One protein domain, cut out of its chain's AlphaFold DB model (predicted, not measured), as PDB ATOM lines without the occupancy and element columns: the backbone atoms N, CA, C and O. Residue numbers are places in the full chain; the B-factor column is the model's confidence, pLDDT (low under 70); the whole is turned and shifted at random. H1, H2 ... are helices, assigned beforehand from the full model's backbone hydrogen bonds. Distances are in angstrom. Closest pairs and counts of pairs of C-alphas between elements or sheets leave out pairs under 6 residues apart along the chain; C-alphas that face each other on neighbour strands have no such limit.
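AT A GLANCE: This is residues 32 to 101 of the 192 residues of an uncharacterized protein of Alteromonas sp. (UniProt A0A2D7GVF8). The longest helix, H2, with short H1 packed on it, lies on one side of a middle helix, H3; H4 and H5, about perpendicular to each other, lie on the other. The printed part has 70 residues with five named helices, H1 to H5 along the chain, and no named strand: all helix. It is compact, radius of gyration of the C-alphas 11.7 A, spanning 29 by 26 by 18 A.

IN THESE COORDINATES: H2, residues 50 to 62, is 18.2 A long and begins at C-alpha 50 (32.250, -24.614, -16.658). H1 is residues 40 to 43, H3 66 to 73, H4 79 to 86. H5, residues 90 to 99, 14.6 A, ends at C-alpha 99 (23.709, -17.834, -37.629).

HOW THE PARTS SIT: Packing is mostly crossed, helices meeting at wide angles. H2 touches H3 at a steep tilt of 54 degrees, opposite ways; the closest C-alphas, Glu 52 and Leu 72, are 6.7 A apart. With residues 56 to 60 alone H2 touches H1 (closest C-alphas Val 43 and Ile 56, 7.2 A). H3 and H4, a helical hairpin, only just touch, with 3 pairs of C-alphas within 8 A, closest Ala 66 and Leu 86, 6.8 A; their tilt is steep, 42 degrees. H4 touches H5 at 83 degrees, closest C-alphas Ala 83 and Arg 90, 5.2 A. H2 and H5 are apart. Every O i to N i+4 pair is within hydrogen-bond range in H2, H3, H4 and H5; H1 is too short for one.

THE WHOLE: The C-alphas farthest apart, Lys 46 and His 89, are 31.2 A apart. The printed part has no cut and no long link. Residues 40 to 48 have pLDDT under 70.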
ATOM      1  N   ILE A  32      18.281 -34.562 -28.657       91.50
ATOM      2  CA  ILE A  32      19.328 -35.455 -29.134       91.50
ATOM      3  C   ILE A  32      19.934 -36.159 -27.922       91.50
ATOM      4  O   ILE A  32      20.508 -35.517 -27.042       91.50
ATOM      5  N   HIS A  33      19.832 -37.486 -27.906       89.00
ATOM      6  CA  HIS A  33      20.374 -38.334 -26.847       89.00
ATOM      7  C   HIS A  33      21.766 -38.891 -27.198       89.00
ATOM      8  O   HIS A  33      22.117 -39.010 -28.388       89.00
ATOM      9  N   PRO A  34      22.569 -39.259 -26.180       87.06
ATOM     10  CA  PRO A  34      23.819 -39.977 -26.375       87.06
ATOM     11  C   PRO A  34      23.570 -41.313 -27.074       87.06
ATOM     12  O   PRO A  34      22.565 -41.983 -26.847       87.06
ATOM     13  N   SER A  35      24.476 -41.690 -27.974       83.94
ATOM     14  CA  SER A  35      24.462 -43.052 -28.521       83.94
ATOM     15  C   SER A  35      25.049 -44.016 -27.495       83.94
ATOM     16  O   SER A  35      25.894 -43.614 -26.703       83.94
ATOM     17  N   THR A  36      24.694 -45.298 -27.571       75.25
ATOM     18  CA  THR A  36      25.142 -46.351 -26.636       75.25
ATOM     19  C   THR A  36      26.660 -46.454 -26.444       75.25
ATOM     20  O   THR A  36      27.102 -46.949 -25.417       75.25
ATOM     21  N   ASN A  37      27.456 -45.965 -27.401       74.12
ATOM     22  CA  ASN A  37      28.919 -46.024 -27.369       74.12
ATOM     23  C   ASN A  37      29.595 -44.684 -27.006       74.12
ATOM     24  O   ASN A  37      30.817 -44.590 -27.061       74.12
ATOM     25  N   GLU A  38      28.837 -43.624 -26.711       77.25
ATOM     26  CA  GLU A  38      29.412 -42.337 -26.293       77.25
ATOM     27  C   GLU A  38      29.686 -42.362 -24.782       77.25
ATOM     28  O   GLU A  38      28.781 -42.649 -24.003       77.25
ATOM     29  N   SER A  39      30.918 -42.047 -24.360       74.31
ATOM     30  CA  SER A  39      31.273 -41.891 -22.941       74.31
ATOM     31  C   SER A  39      31.539 -40.429 -22.587       74.31
ATOM     32  O   SER A  39      31.979 -39.641 -23.430       74.31
ATOM     33  N   ILE A  40      31.304 -40.068 -21.326       69.50
ATOM     34  CA  ILE A  40      31.540 -38.720 -20.784       69.50
ATOM     35  C   ILE A  40      32.993 -38.274 -21.035       69.50
ATOM     36  O   ILE A  40      33.235 -37.147 -21.468       69.50
ATOM     37  N   GLU A  41      33.955 -39.184 -20.868       65.12
ATOM     38  CA  GLU A  41      35.390 -38.930 -21.069       65.12
ATOM     39  C   GLU A  41      35.757 -38.640 -22.530       65.12
ATOM     40  O   GLU A  41      36.724 -37.931 -22.789       65.12
ATOM     41  N   SER A  42      34.987 -39.162 -23.492       65.25
ATOM     42  CA  SER A  42      35.212 -38.902 -24.922       65.25
ATOM     43  C   SER A  42      34.795 -37.490 -25.355       65.25
ATOM     44  O   SER A  42      35.186 -37.028 -26.428       65.25
ATOM     45  N   VAL A  43      33.992 -36.808 -24.530       65.38
ATOM     46  CA  VAL A  43      33.428 -35.482 -24.817       65.38
ATOM     47  C   VAL A  43      34.090 -34.386 -23.980       65.38
ATOM     48  O   VAL A  43      34.232 -33.260 -24.457       65.38
ATOM     49  N   LEU A  44      34.510 -34.703 -22.754       65.75
ATOM     50  CA  LEU A  44      35.179 -33.769 -21.851       65.75
ATOM     51  C   LEU A  44      36.629 -33.506 -22.279       65.75
ATOM     52  O   LEU A  44      37.519 -34.333 -22.092       65.75
ATOM     53  N   ASP A  45      36.881 -32.306 -22.796       65.88
ATOM     54  CA  ASP A  45      38.232 -31.761 -22.909       65.88
ATOM     55  C   ASP A  45      38.645 -31.191 -21.536       65.88
ATOM     56  O   ASP A  45      37.868 -30.499 -20.873       65.88
ATOM     57  N   LYS A  46      39.884 -31.444 -21.093       57.19
ATOM     58  CA  LYS A  46      40.426 -30.885 -19.836       57.19
ATOM     59  C   LYS A  46      40.455 -29.351 -19.841       57.19
ATOM     60  O   LYS A  46      40.582 -28.744 -18.783       57.19
ATOM     61  N   THR A  47      40.342 -28.737 -21.021       58.62
ATOM     62  CA  THR A  47      40.293 -27.282 -21.222       58.62
ATOM     63  C   THR A  47      38.875 -26.705 -21.331       58.62
ATOM     64  O   THR A  47      38.734 -25.513 -21.603       58.62
ATOM     65  N   SER A  48      37.825 -27.515 -21.144       67.12
ATOM     66  CA  SER A  48      36.440 -27.043 -21.251       67.12
ATOM     67  C   SER A  48      36.043 -26.108 -20.109       67.12
ATOM     68  O   SER A  48      36.333 -26.353 -18.936       67.12
ATOM     69  N   ASP A  49      35.334 -25.044 -20.485       77.44
ATOM     70  CA  ASP A  49      34.739 -24.068 -19.572       77.44
ATOM     71  C   ASP A  49      33.619 -24.706 -18.723       77.44
ATOM     72  O   ASP A  49      33.015 -25.705 -19.116       77.44
ATOM     73  N   GLU A  50      33.301 -24.120 -17.566       76.69
ATOM     74  CA  GLU A  50      32.250 -24.614 -16.658       76.69
ATOM     75  C   GLU A  50      30.875 -24.689 -17.336       76.69
ATOM     76  O   GLU A  50      30.077 -25.588 -17.062       76.69
ATOM     77  N   SER A  51      30.607 -23.780 -18.275       76.06
ATOM     78  CA  SER A  51      29.394 -23.801 -19.096       76.06
ATOM     79  C   SER A  51      29.326 -25.024 -20.027       76.06
ATOM     80  O   SER A  51      28.271 -25.650 -20.145       76.06
ATOM     81  N   GLU A  52      30.450 -25.417 -20.635       78.88
ATOM     82  CA  GLU A  52      30.548 -26.612 -21.480       78.88
ATOM     83  C   GLU A  52      30.391 -27.883 -20.630       78.88
ATOM     84  O   GLU A  52      29.639 -28.776 -21.012       78.88
ATOM     85  N   LYS A  53      30.998 -27.945 -19.437       81.69
ATOM     86  CA  LYS A  53      30.857 -29.098 -18.524       81.69
ATOM     87  C   LYS A  53      29.404 -29.359 -18.123       81.69
ATOM     88  O   LYS A  53      28.976 -30.512 -18.117       81.69
ATOM     89  N   ARG A  54      28.630 -28.305 -17.838       83.69
ATOM     90  CA  ARG A  54      27.194 -28.427 -17.523       83.69
ATOM     91  C   ARG A  54      26.393 -28.983 -18.696       83.69
ATOM     92  O   ARG A  54      25.564 -29.861 -18.491       83.69
ATOM     93  N   LEU A  55      26.667 -28.518 -19.917       84.38
ATOM     94  CA  LEU A  55      26.015 -29.042 -21.123       84.38
ATOM     95  C   LEU A  55      26.383 -30.506 -21.387       84.38
ATOM     96  O   LEU A  55      25.541 -31.267 -21.852       84.38
ATOM     97  N   ILE A  56      27.615 -30.914 -21.074       85.88
ATOM     98  CA  ILE A  56      28.038 -32.315 -21.176       85.88
ATOM     99  C   ILE A  56      27.261 -33.171 -20.177       85.88
ATOM    100  O   ILE A  56      26.676 -34.169 -20.582       85.88
ATOM    101  N   ALA A  57      27.198 -32.771 -18.904       84.94
ATOM    102  CA  ALA A  57      26.408 -33.490 -17.903       84.94
ATOM    103  C   ALA A  57      24.935 -33.609 -18.334       84.94
ATOM    104  O   ALA A  57      24.396 -34.711 -18.407       84.94
ATOM    105  N   GLN A  58      24.330 -32.494 -18.755       86.50
ATOM    106  CA  GLN A  58      22.950 -32.461 -19.240       86.50
ATOM    107  C   GLN A  58      22.726 -33.382 -20.452       86.50
ATOM    108  O   GLN A  58      21.710 -34.077 -20.514       86.50
ATOM    109  N   TYR A  59      23.679 -33.423 -21.389       89.50
ATOM    110  CA  TYR A  59      23.625 -34.301 -22.557       89.50
ATOM    111  C   TYR A  59      23.520 -35.774 -22.165       89.50
ATOM    112  O   TYR A  59      22.702 -36.488 -22.739       89.50
ATOM    113  N   PHE A  60      24.303 -36.221 -21.182       86.69
ATOM    114  CA  PHE A  60      24.281 -37.616 -20.740       86.69
ATOM    115  C   PHE A  60      23.087 -37.957 -19.841       86.69
ATOM    116  O   PHE A  60      22.621 -39.092 -19.880       86.69
ATOM    117  N   GLU A  61      22.557 -36.996 -19.084       87.06
ATOM    118  CA  GLU A  61      21.394 -37.213 -18.210       87.06
ATOM    119  C   GLU A  61      20.060 -37.205 -18.965       87.06
ATOM    120  O   GLU A  61      19.204 -38.057 -18.739       87.06
ATOM    121  N   SER A  62      19.863 -36.227 -19.852       88.06
ATOM    122  CA  SER A  62      18.544 -35.927 -20.437       88.06
ATOM    123  C   SER A  62      18.571 -35.644 -21.940       88.06
ATOM    124  O   SER A  62      17.517 -35.509 -22.564       88.06
ATOM    125  N   GLY A  63      19.757 -35.614 -22.550       89.75
ATOM    126  CA  GLY A  63      19.946 -35.150 -23.920       89.75
ATOM    127  C   GLY A  63      20.018 -33.624 -24.020       89.75
ATOM    128  O   GLY A  63      19.883 -32.895 -23.042       89.75
ATOM    129  N   LEU A  64      20.264 -33.138 -25.233       91.44
ATOM    130  CA  LEU A  64      20.313 -31.707 -25.552       91.44
ATOM    131  C   LEU A  64      19.381 -31.400 -26.709       91.44
ATOM    132  O   LEU A  64      19.207 -32.244 -27.587       91.44
ATOM    133  N   ASP A  65      18.838 -30.188 -26.775       93.12
ATOM    134  CA  ASP A  65      18.209 -29.757 -28.020       93.12
ATOM    135  C   ASP A  65      19.254 -29.688 -29.158       93.12
ATOM    136  O   ASP A  65      20.471 -29.635 -28.938       93.12
ATOM    137  N   ALA A  66      18.804 -29.736 -30.411       91.62
ATOM    138  CA  ALA A  66      19.710 -29.772 -31.555       91.62
ATOM    139  C   ALA A  66      20.609 -28.522 -31.658       91.62
ATOM    140  O   ALA A  66      21.694 -28.583 -32.247       91.62
ATOM    141  N   GLU A  67      20.174 -27.384 -31.111       92.44
ATOM    142  CA  GLU A  67      20.962 -26.155 -31.067       92.44
ATOM    143  C   GLU A  67      22.091 -26.240 -30.030       92.44
ATOM    144  O   GLU A  67      23.245 -25.991 -30.374       92.44
ATOM    145  N   GLN A  68      21.791 -26.663 -28.806       90.69
ATOM    146  CA  GLN A  68      22.721 -26.941 -27.714       90.69
ATOM    147  C   GLN A  68      23.712 -28.038 -28.096       90.69
ATOM    148  O   GLN A  68      24.914 -27.891 -27.881       90.69
ATOM    149  N   PHE A  69      23.234 -29.101 -28.748       91.44
ATOM    150  CA  PHE A  69      24.087 -30.145 -29.305       91.44
ATOM    151  C   PHE A  69      25.080 -29.557 -30.312       91.44
ATOM    152  O   PHE A  69      26.278 -29.842 -30.266       91.44
ATOM    153  N   LEU A  70      24.609 -28.690 -31.215       91.50
ATOM    154  CA  LEU A  70      25.485 -28.015 -32.165       91.50
ATOM    155  C   LEU A  70      26.498 -27.113 -31.446       91.50
ATOM    156  O   LEU A  70      27.678 -27.161 -31.786       91.50
ATOM    157  N   LEU A  71      26.078 -26.322 -30.457       89.62
ATOM    158  CA  LEU A  71      26.967 -25.456 -29.675       89.62
ATOM    159  C   LEU A  71      28.095 -26.252 -29.010       89.62
ATOM    160  O   LEU A  71      29.259 -25.860 -29.113       89.62
ATOM    161  N   LEU A  72      27.752 -27.387 -28.400       88.06
ATOM    162  CA  LEU A  72      28.694 -28.235 -27.681       88.06
ATOM    163  C   LEU A  72      29.679 -28.942 -28.629       88.06
ATOM    164  O   LEU A  72      30.890 -28.911 -28.418       88.06
ATOM    165  N   PHE A  73      29.184 -29.544 -29.714       88.25
ATOM    166  CA  PHE A  73      29.989 -30.446 -30.548       88.25
ATOM    167  C   PHE A  73      30.594 -29.812 -31.807       88.25
ATOM    168  O   PHE A  73      31.409 -30.448 -32.477       88.25
ATOM    169  N   TYR A  74      30.263 -28.568 -32.173       88.25
ATOM    170  CA  TYR A  74      30.755 -27.977 -33.432       88.25
ATOM    171  C   TYR A  74      32.280 -27.794 -33.490       88.25
ATOM    172  O   TYR A  74      32.875 -27.804 -34.578       88.25
ATOM    173  N   LYS A  75      32.924 -27.626 -32.328       83.19
ATOM    174  CA  LYS A  75      34.385 -27.515 -32.217       83.19
ATOM    175  C   LYS A  75      35.076 -28.881 -32.302       83.19
ATOM    176  O   LYS A  75      36.143 -28.952 -32.905       83.19
ATOM    177  N   SER A  76      34.471 -29.930 -31.744       80.75
ATOM    178  CA  SER A  76      35.076 -31.259 -31.580       80.75
ATOM    179  C   SER A  76      34.719 -32.252 -32.692       80.75
ATOM    180  O   SER A  76      35.571 -33.037 -33.092       80.75
ATOM    181  N   LYS A  77      33.505 -32.191 -33.259       83.81
ATOM    182  CA  LYS A  77      33.039 -33.093 -34.329       83.81
ATOM    183  C   LYS A  77      33.120 -32.461 -35.726       83.81
ATOM    184  O   LYS A  77      33.145 -31.237 -35.928       83.81
ATOM    185  N   THR A  78      33.178 -33.295 -36.758       87.00
ATOM    186  CA  THR A  78      33.047 -32.866 -38.155       87.00
ATOM    187  C   THR A  78      31.593 -32.514 -38.485       87.00
ATOM    188  O   THR A  78      30.646 -33.000 -37.873       87.00
ATOM    189  N   VAL A  79      31.386 -31.663 -39.497       88.75
ATOM    190  CA  VAL A  79      30.026 -31.250 -39.905       88.75
ATOM    191  C   VAL A  79      29.201 -32.445 -40.397       88.75
ATOM    192  O   VAL A  79      27.985 -32.439 -40.248       88.75
ATOM    193  N   ASN A  80      29.847 -33.464 -40.970       88.75
ATOM    194  CA  ASN A  80      29.161 -34.661 -41.451       88.75
ATOM    195  C   ASN A  80      28.671 -35.526 -40.287       88.75
ATOM    196  O   ASN A  80      27.522 -35.941 -40.306       88.75
ATOM    197  N   GLU A  81      29.492 -35.736 -39.257       87.56
ATOM    198  CA  GLU A  81      29.077 -36.477 -38.056       87.56
ATOM    199  C   GLU A  81      27.905 -35.790 -37.354       87.56
ATOM    200  O   GLU A  81      26.939 -36.445 -36.973       87.56
ATOM    201  N   ILE A  82      27.949 -34.458 -37.244       90.81
ATOM    202  CA  ILE A  82      26.847 -33.671 -36.680       90.81
ATOM    203  C   ILE A  82      25.589 -33.814 -37.543       90.81
ATOM    204  O   ILE A  82      24.507 -34.024 -37.012       90.81
ATOM    205  N   ALA A  83      25.717 -33.727 -38.869       89.50
ATOM    206  CA  ALA A  83      24.592 -33.869 -39.791       89.50
ATOM    207  C   ALA A  83      23.915 -35.245 -39.679       89.50
ATOM    208  O   ALA A  83      22.690 -35.312 -39.672       89.50
ATOM    209  N   VAL A  84      24.706 -36.312 -39.523       89.69
ATOM    210  CA  VAL A  84      24.207 -37.676 -39.285       89.69
ATOM    211  C   VAL A  84      23.485 -37.766 -37.940       89.69
ATOM    212  O   VAL A  84      22.359 -38.245 -37.897       89.69
ATOM    213  N   LYS A  85      24.076 -37.250 -36.852       88.25
ATOM    214  CA  LYS A  85      23.446 -37.247 -35.513       88.25
ATOM    215  C   LYS A  85      22.142 -36.453 -35.472       88.25
ATOM    216  O   LYS A  85      21.202 -36.846 -34.791       88.25
ATOM    217  N   LEU A  86      22.096 -35.336 -36.190       90.19
ATOM    218  CA  LEU A  86      20.918 -34.483 -36.288       90.19
ATOM    219  C   LEU A  86      19.882 -35.016 -37.288       90.19
ATOM    220  O   LEU A  86      18.766 -34.509 -37.291       90.19
ATOM    221  N   ASP A  87      20.217 -36.015 -38.106       89.06
ATOM    222  CA  ASP A  87      19.388 -36.488 -39.219       89.06
ATOM    223  C   ASP A  87      18.964 -35.333 -40.147       89.06
ATOM    224  O   ASP A  87      17.791 -35.050 -40.394       89.06
ATOM    225  N   CYS A  88      19.952 -34.558 -40.600       89.62
ATOM    226  CA  CYS A  88      19.714 -33.438 -41.500       89.62
ATOM    227  C   CYS A  88      20.812 -33.282 -42.547       89.62
ATOM    228  O   CYS A  88      21.930 -33.778 -42.422       89.62
ATOM    229  N   HIS A  89      20.518 -32.529 -43.607       90.25
ATOM    230  CA  HIS A  89      21.520 -32.240 -44.623       90.25
ATOM    231  C   HIS A  89      22.634 -31.339 -44.062       90.25
ATOM    232  O   HIS A  89      22.370 -30.309 -43.442       90.25
ATOM    233  N   ARG A  90      23.894 -31.630 -44.405       89.88
ATOM    234  CA  ARG A  90      25.093 -30.870 -43.997       89.88
ATOM    235  C   ARG A  90      24.955 -29.341 -44.103       89.88
ATOM    236  O   ARG A  90      25.397 -28.596 -43.232       89.88
ATOM    237  N   ASN A  91      24.335 -28.849 -45.177       88.44
ATOM    238  CA  ASN A  91      24.128 -27.408 -45.396       88.44
ATOM    239  C   ASN A  91      23.202 -26.754 -44.356       88.44
ATOM    240  O   ASN A  91      23.331 -25.559 -44.099       88.44
ATOM    241  N   VAL A  92      22.278 -27.509 -43.757       90.69
ATOM    242  CA  VAL A  92      21.414 -27.030 -42.669       90.69
ATOM    243  C   VAL A  92      22.265 -26.708 -41.442       90.69
ATOM    244  O   VAL A  92      22.176 -25.594 -40.922       90.69
ATOM    245  N   VAL A  93      23.172 -27.620 -41.081       91.12
ATOM    246  CA  VAL A  93      24.150 -27.436 -39.998       91.12
ATOM    247  C   VAL A  93      25.014 -26.201 -40.245       91.12
ATOM    248  O   VAL A  93      25.119 -25.338 -39.380       91.12
ATOM    249  N   LEU A  94      25.578 -26.054 -41.450       91.00
ATOM    250  CA  LEU A  94      26.424 -24.900 -41.788       91.00
ATOM    251  C   LEU A  94      25.684 -23.561 -41.701       91.00
ATOM    252  O   LEU A  94      26.238 -22.581 -41.201       91.00
ATOM    253  N   ARG A  95      24.437 -23.501 -42.184       91.12
ATOM    254  CA  ARG A  95      23.622 -22.280 -42.104       91.12
ATOM    255  C   ARG A  95      23.333 -21.901 -40.657       91.12
ATOM    256  O   ARG A  95      23.446 -20.725 -40.313       91.12
ATOM    257  N   LYS A  96      22.998 -22.878 -39.812       92.56
ATOM    258  CA  LYS A  96      22.749 -22.629 -38.390       92.56
ATOM    259  C   LYS A  96      24.024 -22.238 -37.654       92.56
ATOM    260  O   LYS A  96      24.011 -21.227 -36.963       92.56
ATOM    261  N   ALA A  97      25.132 -22.939 -37.882       91.00
ATOM    262  CA  ALA A  97      26.422 -22.593 -37.295       91.00
ATOM    263  C   ALA A  97      26.850 -21.161 -37.654       91.00
ATOM    264  O   ALA A  97      27.301 -20.418 -36.788       91.00
ATOM    265  N   LYS A  98      26.622 -20.733 -38.906       90.00
ATOM    266  CA  LYS A  98      26.843 -19.341 -39.327       90.00
ATOM    267  C   LYS A  98      25.948 -18.357 -38.566       90.00
ATOM    268  O   LYS A  98      26.437 -17.312 -38.152       90.00
ATOM    269  N   LYS A  99      24.662 -18.677 -38.374       91.19
ATOM    270  CA  LYS A  99      23.709 -17.834 -37.629       91.19
ATOM    271  C   LYS A  99      24.093 -17.690 -36.151       91.19
ATOM    272  O   LYS A  99      23.954 -16.610 -35.597       91.19
ATOM    273  N   LEU A 100      24.613 -18.758 -35.552       88.38
ATOM    274  CA  LEU A 100      25.104 -18.793 -34.172       88.38
ATOM    275  C   LEU A 100      26.532 -18.240 -34.024       88.38
ATOM    276  O   LEU A 100      27.119 -18.324 -32.953       88.38
ATOM    277  N   SER A 101      27.120 -17.698 -35.098       88.12
ATOM    278  CA  SER A 101      28.505 -17.206 -35.124       88.12
ATOM    279  C   SER A 101      29.543 -18.234 -34.654       88.12
ATOM    280  O   SER A 101      30.628 -17.872 -34.192       88.12
TER     281      SER A 101